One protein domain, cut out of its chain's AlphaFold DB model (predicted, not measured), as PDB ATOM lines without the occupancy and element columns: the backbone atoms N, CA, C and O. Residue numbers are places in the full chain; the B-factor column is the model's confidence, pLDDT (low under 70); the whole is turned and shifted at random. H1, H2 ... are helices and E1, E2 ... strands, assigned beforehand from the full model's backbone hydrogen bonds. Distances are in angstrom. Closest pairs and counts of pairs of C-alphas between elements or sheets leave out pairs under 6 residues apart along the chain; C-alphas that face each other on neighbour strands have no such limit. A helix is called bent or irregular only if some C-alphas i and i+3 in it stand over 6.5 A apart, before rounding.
ATOM      1  N   LYS A   7      52.797 -37.909   2.550       93.19
ATOM      2  CA  LYS A   7      52.019 -38.700   3.503       93.19
ATOM      3  C   LYS A   7      52.628 -40.107   3.626       93.19
ATOM      4  O   LYS A   7      52.642 -40.826   2.624       93.19
ATOM      5  N   PRO A   8      53.088 -40.526   4.818       92.25
ATOM      6  CA  PRO A   8      53.458 -41.916   5.058       92.25
ATOM      7  C   PRO A   8      52.209 -42.810   5.063       92.25
ATOM      8  O   PRO A   8      51.128 -42.399   5.505       92.25
ATOM      9  N   LEU A   9      52.361 -44.024   4.535       86.50
ATOM     10  CA  LEU A   9      51.312 -45.036   4.465       86.50
ATOM     11  C   LEU A   9      51.423 -46.000   5.651       86.50
ATOM     12  O   LEU A   9      52.194 -46.951   5.590       86.50
ATOM     13  N   ASN A  10      50.664 -45.753   6.717       79.50
ATOM     14  CA  ASN A  10      50.658 -46.602   7.919       79.50
ATOM     15  C   ASN A  10      49.374 -46.496   8.763       79.50
ATOM     16  O   ASN A  10      49.300 -47.092   9.837       79.50
ATOM     17  N   GLN A  11      48.366 -45.736   8.320       87.44
ATOM     18  CA  GLN A  11      47.139 -45.533   9.089       87.44
ATOM     19  C   GLN A  11      45.991 -46.369   8.523       87.44
ATOM     20  O   GLN A  11      45.805 -46.401   7.301       87.44
ATOM     21  N   PRO A  12      45.181 -47.035   9.368       88.81
ATOM     22  CA  PRO A  12      43.973 -47.709   8.911       88.81
ATOM     23  C   PRO A  12      43.098 -46.765   8.080       88.81
ATOM     24  O   PRO A  12      42.773 -45.659   8.509       88.81
ATOM     25  N   GLY A  13      42.720 -47.205   6.882       85.56
ATOM     26  CA  GLY A  13      42.024 -46.372   5.901       85.56
ATOM     27  C   GLY A  13      42.917 -45.782   4.809       85.56
ATOM     28  O   GLY A  13      42.389 -45.173   3.880       85.56
ATOM     29  N   ASP A  14      44.236 -45.977   4.874       92.44
ATOM     30  CA  ASP A  14      45.152 -45.574   3.807       92.44
ATOM     31  C   ASP A  14      45.014 -46.443   2.559       92.44
ATOM     32  O   ASP A  14      44.889 -47.660   2.651       92.44
ATOM     33  N   TYR A  15      45.051 -45.830   1.375       93.50
ATOM     34  CA  TYR A  15      44.931 -46.545   0.107       93.50
ATOM     35  C   TYR A  15      46.278 -46.659  -0.594       93.50
ATOM     36  O   TYR A  15      47.057 -45.710  -0.629       93.50
ATOM     37  N   TYR A  16      46.526 -47.806  -1.219       93.44
ATOM     38  CA  TYR A  16      47.722 -48.005  -2.028       93.44
ATOM     39  C   TYR A  16      47.523 -48.992  -3.166       93.44
ATOM     40  O   TYR A  16      46.635 -49.845  -3.117       93.44
ATOM     41  N   PHE A  17      48.376 -48.888  -4.183       91.31
ATOM     42  CA  PHE A  17      48.481 -49.879  -5.241       91.31
ATOM     43  C   PHE A  17      49.482 -50.969  -4.854       91.31
ATOM     44  O   PHE A  17      50.604 -50.683  -4.433       91.31
ATOM     45  N   CYS A  18      49.078 -52.226  -5.002       88.38
ATOM     46  CA  CYS A  18      49.904 -53.387  -4.721       88.38
ATOM     47  C   CYS A  18      50.461 -53.973  -6.020       88.38
ATOM     48  O   CYS A  18      49.710 -54.407  -6.894       88.38
ATOM     49  N   SER A  19      51.787 -54.039  -6.123       83.62
ATOM     50  CA  SER A  19      52.482 -54.608  -7.286       83.62
ATOM     51  C   SER A  19      52.234 -56.111  -7.468       83.62
ATOM     52  O   SER A  19      52.200 -56.592  -8.599       83.62
ATOM     53  N   GLN A  20      52.026 -56.857  -6.378       82.94
ATOM     54  CA  GLN A  20      51.877 -58.315  -6.414       82.94
ATOM     55  C   GLN A  20      50.568 -58.753  -7.079       82.94
ATOM     56  O   GLN A  20      50.578 -59.613  -7.956       82.94
ATOM     57  N   CYS A  21      49.440 -58.165  -6.674       81.69
ATOM     58  CA  CYS A  21      48.128 -58.472  -7.250       81.69
ATOM     59  C   CYS A  21      47.729 -57.505  -8.374       81.69
ATOM     60  O   CYS A  21      46.780 -57.783  -9.099       81.69
ATOM     61  N   SER A  22      48.468 -56.402  -8.557       82.19
ATOM     62  CA  SER A  22      48.118 -55.317  -9.483       82.19
ATOM     63  C   SER A  22      46.750 -54.679  -9.181       82.19
ATOM     64  O   SER A  22      46.012 -54.321 -10.100       82.19
ATOM     65  N   GLU A  23      46.409 -54.520  -7.897       86.56
ATOM     66  CA  GLU A  23      45.138 -53.942  -7.436       86.56
ATOM     67  C   GLU A  23      45.322 -52.873  -6.349       86.56
ATOM     68  O   GLU A  23      46.372 -52.761  -5.715       86.56
ATOM     69  N   TRP A  24      44.268 -52.080  -6.120       89.06
ATOM     70  CA  TRP A  24      44.204 -51.128  -5.012       89.06
ATOM     71  C   TRP A  24      43.716 -51.802  -3.732       89.06
ATOM     72  O   TRP A  24      42.657 -52.430  -3.717       89.06
ATOM     73  N   HIS A  25      44.427 -51.569  -2.638       90.81
ATOM     74  CA  HIS A  25      44.040 -52.000  -1.305       90.81
ATOM     75  C   HIS A  25      43.770 -50.812  -0.386       90.81
ATOM     76  O   HIS A  25      44.246 -49.701  -0.613       90.81
ATOM     77  N   ILE A  26      42.982 -51.082   0.653       93.00
ATOM     78  CA  ILE A  26      42.840 -50.228   1.829       93.00
ATOM     79  C   ILE A  26      43.595 -50.906   2.969       93.00
ATOM     80  O   ILE A  26      43.308 -52.059   3.298       93.00
ATOM     81  N   TYR A  27      44.561 -50.212   3.552       89.00
ATOM     82  CA  TYR A  27      45.273 -50.683   4.723       89.00
ATOM     83  C   TYR A  27      44.306 -50.782   5.901       89.00
ATOM     84  O   TYR A  27      43.529 -49.861   6.178       89.00
ATOM     85  N   ARG A  28      44.336 -51.920   6.591       87.38
ATOM     86  CA  ARG A  28      43.542 -52.182   7.793       87.38
ATOM     87  C   ARG A  28      44.483 -52.616   8.910       87.38
ATOM     88  O   ARG A  28      45.518 -53.220   8.653       87.38
ATOM     89  N   ALA A  29      44.105 -52.323  10.152       82.25
ATOM     90  CA  ALA A  29      44.870 -52.756  11.323       82.25
ATOM     91  C   ALA A  29      44.859 -54.286  11.507       82.25
ATOM     92  O   ALA A  29      45.777 -54.831  12.103       82.25
ATOM     93  N   ASP A  30      43.827 -54.958  10.991       82.38
ATOM     94  CA  ASP A  30      43.659 -56.408  11.070       82.38
ATOM     95  C   ASP A  30      44.671 -57.144  10.158       82.38
ATOM     96  O   ASP A  30      44.595 -56.977   8.928       82.38
ATOM     97  N   PRO A  31      45.592 -57.946  10.734       83.94
ATOM     98  CA  PRO A  31      46.666 -58.617  10.004       83.94
ATOM     99  C   PRO A  31      46.182 -59.694   9.031       83.94
ATOM    100  O   PRO A  31      46.920 -60.045   8.111       83.94
ATOM    101  N   ASP A  32      44.949 -60.183   9.174       81.12
ATOM    102  CA  ASP A  32      44.399 -61.229   8.307       81.12
ATOM    103  C   ASP A  32      43.775 -60.668   7.023       81.12
ATOM    104  O   ASP A  32      43.356 -61.404   6.127       81.12
ATOM    105  N   THR A  33      43.719 -59.342   6.894       79.75
ATOM    106  CA  THR A  33      43.151 -58.707   5.709       79.75
ATOM    107  C   THR A  33      44.178 -58.602   4.578       79.75
ATOM    108  O   THR A  33      45.334 -58.246   4.825       79.75
ATOM    109  N   PRO A  34      43.767 -58.777   3.305       79.44
ATOM    110  CA  PRO A  34      44.676 -58.623   2.166       79.44
ATOM    111  C   PRO A  34      45.391 -57.265   2.135       79.44
ATOM    112  O   PRO A  34      46.563 -57.178   1.788       79.44
ATOM    113  N   GLY A  35      44.703 -56.194   2.550       83.88
ATOM    114  CA  GLY A  35      45.283 -54.851   2.608       83.88
ATOM    115  C   GLY A  35      46.320 -54.649   3.715       83.88
ATOM    116  O   GLY A  35      47.090 -53.699   3.639       83.88
ATOM    117  N   HIS A  36      46.368 -55.514   4.727       87.94
ATOM    118  CA  HIS A  36      47.474 -55.541   5.681       87.94
ATOM    119  C   HIS A  36      48.608 -56.428   5.166       87.94
ATOM    120  O   HIS A  36      49.754 -55.994   5.099       87.94
ATOM    121  N   GLN A  37      48.286 -57.649   4.733       87.25
ATOM    122  CA  GLN A  37      49.271 -58.644   4.295       87.25
ATOM    123  C   GLN A  37      50.094 -58.176   3.090       87.25
ATOM    124  O   GLN A  37      51.282 -58.473   2.988       87.25
ATOM    125  N   HIS A  38      49.482 -57.416   2.182       90.62
ATOM    126  CA  HIS A  38      50.124 -56.991   0.942       90.62
ATOM    127  C   HIS A  38      50.829 -55.631   1.034       90.62
ATOM    128  O   HIS A  38      51.293 -55.118   0.015       90.62
ATOM    129  N   ILE A  39      50.890 -54.986   2.204       90.31
ATOM    130  CA  ILE A  39      51.460 -53.629   2.318       90.31
ATOM    131  C   ILE A  39      52.958 -53.585   1.973       90.31
ATOM    132  O   ILE A  39      53.459 -52.604   1.422       90.31
ATOM    133  N   THR A  40      53.664 -54.694   2.191       90.44
ATOM    134  CA  THR A  40      55.073 -54.896   1.814       90.44
ATOM    135  C   THR A  40      55.300 -54.889   0.294       90.44
ATOM    136  O   THR A  40      56.431 -54.697  -0.159       90.44
ATOM    137  N   HIS A  41      54.228 -55.038  -0.494       89.50
ATOM    138  CA  HIS A  41      54.203 -54.985  -1.958       89.50
ATOM    139  C   HIS A  41      53.677 -53.648  -2.514       89.50
ATOM    140  O   HIS A  41      53.386 -53.560  -3.713       89.50
ATOM    141  N   LEU A  42      53.563 -52.608  -1.672       90.25
ATOM    142  CA  LEU A  42      53.251 -51.235  -2.086       90.25
ATOM    143  C   LEU A  42      54.124 -50.804  -3.271       90.25
ATOM    144  O   LEU A  42      55.354 -50.790  -3.172       90.25
ATOM    145  N   ASP A  43      53.462 -50.403  -4.352       90.19
ATOM    146  CA  ASP A  43      54.049 -49.768  -5.525       90.19
ATOM    147  C   ASP A  43      53.857 -48.250  -5.414       90.19
ATOM    148  O   ASP A  43      52.775 -47.715  -5.684       90.19
ATOM    149  N   GLU A  44      54.892 -47.549  -4.957       91.38
ATOM    150  CA  GLU A  44      54.842 -46.095  -4.799       91.38
ATOM    151  C   GLU A  44      54.689 -45.367  -6.136       91.38
ATOM    152  O   GLU A  44      54.049 -44.319  -6.177       91.38
ATOM    153  N   GLU A  45      55.227 -45.904  -7.233       90.69
ATOM    154  CA  GLU A  45      55.136 -45.265  -8.547       90.69
ATOM    155  C   GLU A  45      53.683 -45.273  -9.034       90.69
ATOM    156  O   GLU A  45      53.125 -44.225  -9.361       90.69
ATOM    157  N   GLN A  46      53.023 -46.434  -8.991       86.06
ATOM    158  CA  GLN A  46      51.612 -46.550  -9.367       86.06
ATOM    159  C   GLN A  46      50.686 -45.819  -8.388       86.06
ATOM    160  O   GLN A  46      49.740 -45.156  -8.817       86.06
ATOM    161  N   THR A  47      50.973 -45.872  -7.084       90.31
ATOM    162  CA  THR A  47      50.187 -45.158  -6.061       90.31
ATOM    163  C   THR A  47      50.264 -43.636  -6.251       90.31
ATOM    164  O   THR A  47      49.278 -42.927  -6.035       90.31
ATOM    165  N   ASN A  48      51.410 -43.120  -6.709       89.50
ATOM    166  CA  ASN A  48      51.621 -41.695  -6.975       89.50
ATOM    167  C   ASN A  48      51.381 -41.272  -8.425       89.50
ATOM    168  O   ASN A  48      51.456 -40.079  -8.721       89.50
ATOM    169  N   SER A  49      51.033 -42.202  -9.314       85.88
ATOM    170  CA  SER A  49      50.751 -41.892 -10.715       85.88
ATOM    171  C   SER A  49      49.701 -40.777 -10.826       85.88
ATOM    172  O   SER A  49      48.712 -40.807 -10.084       85.88
ATOM    173  N   PRO A  50      49.835 -39.809 -11.754       80.38
ATOM    174  CA  PRO A  50      48.801 -38.806 -12.024       80.38
ATOM    175  C   PRO A  50      47.409 -39.405 -12.279       80.38
ATOM    176  O   PRO A  50      46.411 -38.771 -11.960       80.38
ATOM    177  N   SER A  51      47.346 -40.642 -12.783       78.88
ATOM    178  CA  SER A  51      46.115 -41.400 -13.047       78.88
ATOM    179  C   SER A  51      45.690 -42.347 -11.914       78.88
ATOM    180  O   SER A  51      44.830 -43.207 -12.112       78.88
ATOM    181  N   ALA A  52      46.299 -42.241 -10.730       79.06
ATOM    182  CA  ALA A  52      45.973 -43.085  -9.586       79.06
ATOM    183  C   ALA A  52      44.480 -43.002  -9.220       79.06
ATOM    184  O   ALA A  52      43.903 -41.917  -9.117       79.06
ATOM    185  N   LYS A  53      43.858 -44.166  -8.965       85.38
ATOM    186  CA  LYS A  53      42.437 -44.265  -8.587       85.38
ATOM    187  C   LYS A  53      42.129 -43.497  -7.307       85.38
ATOM    188  O   LYS A  53      41.046 -42.926  -7.202       85.38
ATOM    189  N   TYR A  54      43.059 -43.496  -6.356       89.31
ATOM    190  CA  TYR A  54      42.939 -42.757  -5.109       89.31
ATOM    191  C   TYR A  54      44.140 -41.840  -4.908       89.31
ATOM    192  O   TYR A  54      45.261 -42.168  -5.294       89.31
ATOM    193  N   TYR A  55      43.904 -40.698  -4.272       92.12
ATOM    194  CA  TYR A  55      44.951 -39.792  -3.823       92.12
ATOM    195  C   TYR A  55      44.575 -39.182  -2.476       92.12
ATOM    196  O   TYR A  55      43.395 -39.086  -2.134       92.12
ATOM    197  N   PHE A  56      45.576 -38.758  -1.709       92.69
ATOM    198  CA  PHE A  56      45.343 -38.056  -0.455       92.69
ATOM    199  C   PHE A  56      45.442 -36.548  -0.667       92.69
ATOM    200  O   PHE A  56      46.436 -36.058  -1.202       92.69
ATOM    201  N   CYS A  57      44.414 -35.816  -0.250       91.88
ATOM    202  CA  CYS A  57      44.371 -34.363  -0.325       91.88
ATOM    203  C   CYS A  57      44.888 -33.759   0.983       91.88
ATOM    204  O   CYS A  57      44.292 -33.951   2.044       91.88
ATOM    205  N   GLY A  58      45.970 -32.987   0.898       89.62
ATOM    206  CA  GLY A  58      46.559 -32.297   2.045       89.62
ATOM    207  C   GLY A  58      45.752 -31.094   2.534       89.62
ATOM    208  O   GLY A  58      45.976 -30.640   3.649       89.62
ATOM    209  N   ALA A  59      44.812 -30.571   1.737       87.38
ATOM    210  CA  ALA A  59      43.964 -29.452   2.158       87.38
ATOM    211  C   ALA A  59      42.831 -29.900   3.091       87.38
ATOM    212  O   ALA A  59      42.486 -29.185   4.026       87.38
ATOM    213  N   CYS A  60      42.257 -31.084   2.861       90.94
ATOM    214  CA  CYS A  60      41.156 -31.604   3.673       90.94
ATOM    215  C   CYS A  60      41.537 -32.814   4.540       90.94
ATOM    216  O   CYS A  60      40.669 -33.338   5.236       90.94
ATOM    217  N   ASN A  61      42.788 -33.285   4.467       90.31
ATOM    218  CA  ASN A  61      43.298 -34.476   5.153       90.31
ATOM    219  C   ASN A  61      42.437 -35.733   4.932       90.31
ATOM    220  O   ASN A  61      42.139 -36.474   5.869       90.31
ATOM    221  N   LYS A  62      42.004 -35.971   3.686       90.50
ATOM    222  CA  LYS A  62      41.165 -37.124   3.313       90.50
ATOM    223  C   LYS A  62      41.631 -37.769   2.015       90.50
ATOM    224  O   LYS A  62      42.240 -37.124   1.161       90.50
ATOM    225  N   TRP A  63      41.273 -39.039   1.859       89.94
ATOM    226  CA  TRP A  63      41.385 -39.758   0.598       89.94
ATOM    227  C   TRP A  63      40.247 -39.375  -0.355       89.94
ATOM    228  O   TRP A  63      39.080 -39.275   0.034       89.94
ATOM    229  N   HIS A  64      40.595 -39.173  -1.618       87.94
ATOM    230  CA  HIS A  64      39.672 -38.891  -2.708       87.94
ATOM    231  C   HIS A  64      39.893 -39.860  -3.859       87.94
ATOM    232  O   HIS A  64      40.958 -40.462  -3.991       87.94
ATOM    233  N   THR A  65      38.877 -39.994  -4.705       84.06
ATOM    234  CA  THR A  65      38.994 -40.686  -5.985       84.06
ATOM    235  C   THR A  65      39.606 -39.750  -7.022       84.06
ATOM    236  O   THR A  65      39.299 -38.558  -7.029       84.06
ATOM    237  N   GLY A  66      40.428 -40.280  -7.930       64.81
ATOM    238  CA  GLY A  66      41.076 -39.524  -9.012       64.81
ATOM    239  C   GLY A  66      40.105 -38.779  -9.942       64.81
ATOM    240  O   GLY A  66      40.513 -37.861 -10.643       64.81
ATOM    241  N   SER A  67      38.811 -39.112  -9.896       60.84
ATOM    242  CA  SER A  67      37.729 -38.411 -10.596       60.84
ATOM    243  C   SER A  67      37.356 -37.044  -9.999       60.84
ATOM    244  O   SER A  67      36.766 -36.222 -10.696       60.84
ATOM    245  N   LYS A  68      37.701 -36.749  -8.736       63.41
ATOM    246  CA  LYS A  68      37.398 -35.453  -8.101       63.41
ATOM    247  C   LYS A  68      38.477 -34.421  -8.426       63.41
ATOM    248  O   LYS A  68      39.508 -34.383  -7.751       63.41
ATOM    249  N   LYS A  69      38.227 -33.593  -9.447       67.06
ATOM    250  CA  LYS A  69      39.197 -32.619  -9.982       67.06
ATOM    251  C   LYS A  69      39.527 -31.470  -9.022       67.06
ATOM    252  O   LYS A  69      40.681 -31.055  -8.979       67.06
ATOM    253  N   ASP A  70      38.575 -31.041  -8.195       73.81
ATOM    254  CA  ASP A  70      38.673 -29.809  -7.386       73.81
ATOM    255  C   ASP A  70      39.737 -29.836  -6.274       73.81
ATOM    256  O   ASP A  70      40.055 -28.802  -5.685       73.81
ATOM    257  N   HIS A  71      40.301 -31.009  -5.969       78.94
ATOM    258  CA  HIS A  71      41.302 -31.188  -4.913       78.94
ATOM    259  C   HIS A  71      42.635 -31.778  -5.406       78.94
ATOM    260  O   HIS A  71      43.547 -31.967  -4.596       78.94
ATOM    261  N   LEU A  72      42.786 -32.042  -6.709       79.25
ATOM    262  CA  LEU A  72      43.980 -32.692  -7.271       79.25
ATOM    263  C   LEU A  72      45.256 -31.863  -7.080       79.25
ATOM    264  O   LEU A  72      46.322 -32.423  -6.832       79.25
ATOM    265  N   GLN A  73      45.147 -30.535  -7.126       84.88
ATOM    266  CA  GLN A  73      46.250 -29.599  -6.890       84.88
ATOM    267  C   GLN A  73      46.826 -29.683  -5.467       84.88
ATOM    268  O   GLN A  73      47.951 -29.259  -5.233       84.88
ATOM    269  N   ASN A  74      46.070 -30.250  -4.519       88.50
ATOM    270  CA  ASN A  74      46.479 -30.434  -3.125       88.50
ATOM    271  C   ASN A  74      46.937 -31.869  -2.826       88.50
ATOM    272  O   ASN A  74      47.006 -32.268  -1.658       88.50
ATOM    273  N   ARG A  75      47.196 -32.676  -3.857       89.38
ATOM    274  CA  ARG A  75      47.627 -34.064  -3.701       89.38
ATOM    275  C   ARG A  75      48.967 -34.152  -2.974       89.38
ATOM    276  O   ARG A  75      49.940 -33.515  -3.366       89.38
ATOM    277  N   LEU A  76      49.019 -35.006  -1.956       93.06
ATOM    278  CA  LEU A  76      50.261 -35.387  -1.291       93.06
ATOM    279  C   LEU A  76      50.899 -36.595  -1.975       93.06
ATOM    280  O   LEU A  76      50.197 -37.475  -2.485       93.06
ATOM    281  N   GLN A  77      52.230 -36.654  -1.948       93.69
ATOM    282  CA  GLN A  77      52.970 -37.841  -2.361       93.69
ATOM    283  C   GLN A  77      52.866 -38.907  -1.268       93.69
ATOM    284  O   GLN A  77      53.219 -38.661  -0.118       93.69
ATOM    285  N   ILE A  78      52.399 -40.096  -1.623       94.12
ATOM    286  CA  ILE A  78      52.329 -41.246  -0.726       94.12
ATOM    287  C   ILE A  78      53.689 -41.932  -0.703       94.12
ATOM    288  O   ILE A  78      54.213 -42.286  -1.755       94.12
ATOM    289  N   LYS A  79      54.259 -42.147   0.476       92.75
ATOM    290  CA  LYS A  79      55.485 -42.938   0.626       92.75
ATOM    291  C   LYS A  79      55.257 -44.102   1.568       92.75
ATOM    292  O   LYS A  79      54.421 -44.015   2.471       92.75
ATOM    293  N   ARG A  80      56.000 -45.188   1.358       90.25
ATOM    294  CA  ARG A  80      56.073 -46.273   2.329       90.25
ATOM    295  C   ARG A  80      56.572 -45.706   3.654       90.25
ATOM    296  O   ARG A  80      57.503 -44.907   3.674       90.25
ATOM    297  N   ASP A  81      55.928 -46.109   4.741       89.62
ATOM    298  CA  ASP A  81      56.431 -45.833   6.078       89.62
ATOM    299  C   ASP A  81      57.678 -46.679   6.365       89.62
ATOM    300  O   ASP A  81      57.729 -47.851   5.987       89.62
TER     301      ASP A  81
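This is residues 7 to 81 of the 406 residues of an uncharacterized protein of Candidatus Methanoperedenaceae archaeon (UniProt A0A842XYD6). Two strand hairpins, E2-E3 and E4-E5, form two lobes of an elongated domain; E6 runs along one side from E4 to E1, and H2 sits between the lobes. H1 packs on E3 at one end and H3 on E4 at the other. The 75 printed residues run E1 E2 E3 H1 H2 E4 E5 H3 E6, of mixed class; the larger sheet, E1 E6 E4 E5, is mixed, strongly twisted and curled like part of a barrel. The whole is compact, radius of gyration of the C-alphas 11.7 A, spanning 35 by 21 by 19 A.

E6, residues 75 to 80, pairs antiparallel with E4, residues 54 to 57 (N 76 to O 56, 2.9 A), and, staggered, parallel with E1, residues 7 to 9 (N 9 to O 79, 2.9 A). E4 and E5, residues 62 to 65, form a hairpin (N 64 to O 55, 2.8 A). E5, H3, residues 69 to 74, and E6 make a split strand-helix-strand unit, two strands running the same way with a helix between them along the chain and E4 between them in the sheet, with a right-handed crossover; H3 only grazes the sheet. H2, residues 44 to 48, is on the sheet at a height of 7.8 A, only just over none of its strands, with 2 C-alphas on E6. The closest C-alphas of H2 and E2, residues 15 to 18, are Thr 47 and Phe 17, 5.1 A. E2 and E3, residues 23 to 26, form the other hairpin (N 25 to O 16, 2.8 A). H1, residues 34 to 37, is not on the larger sheet; its Gly 35 is 5.0 A from His 25 of E3, C-alpha to C-alpha. In H2 the O i to N i+4 pair is within hydrogen-bond range, in H3 0 of 2 are, with 2 of 3 O i to N i+3 pairs; H1 is too short for one.

E6 is longest, 16.0 A, ending at C-alpha 80 (56.073, -46.273, 2.329). E1 begins at (52.019, -38.700, 3.503) and measures 6.4 A; E2 9.7 A, E3 10.2 A, E4 9.8 A, E5 10.2 A, H1 5.1 A, H2 5.9 A. H3, 10.2 A, is irregular: C-alphas 70 and 73 are 7.6 A apart.

The farthest C-alphas, Asp 32 and Asp 70, are 35.6 A apart. The printed part has no cut and no long link. Residues 66 to 69 are under 70 in pLDDT; the mean of the printed part is 86.2.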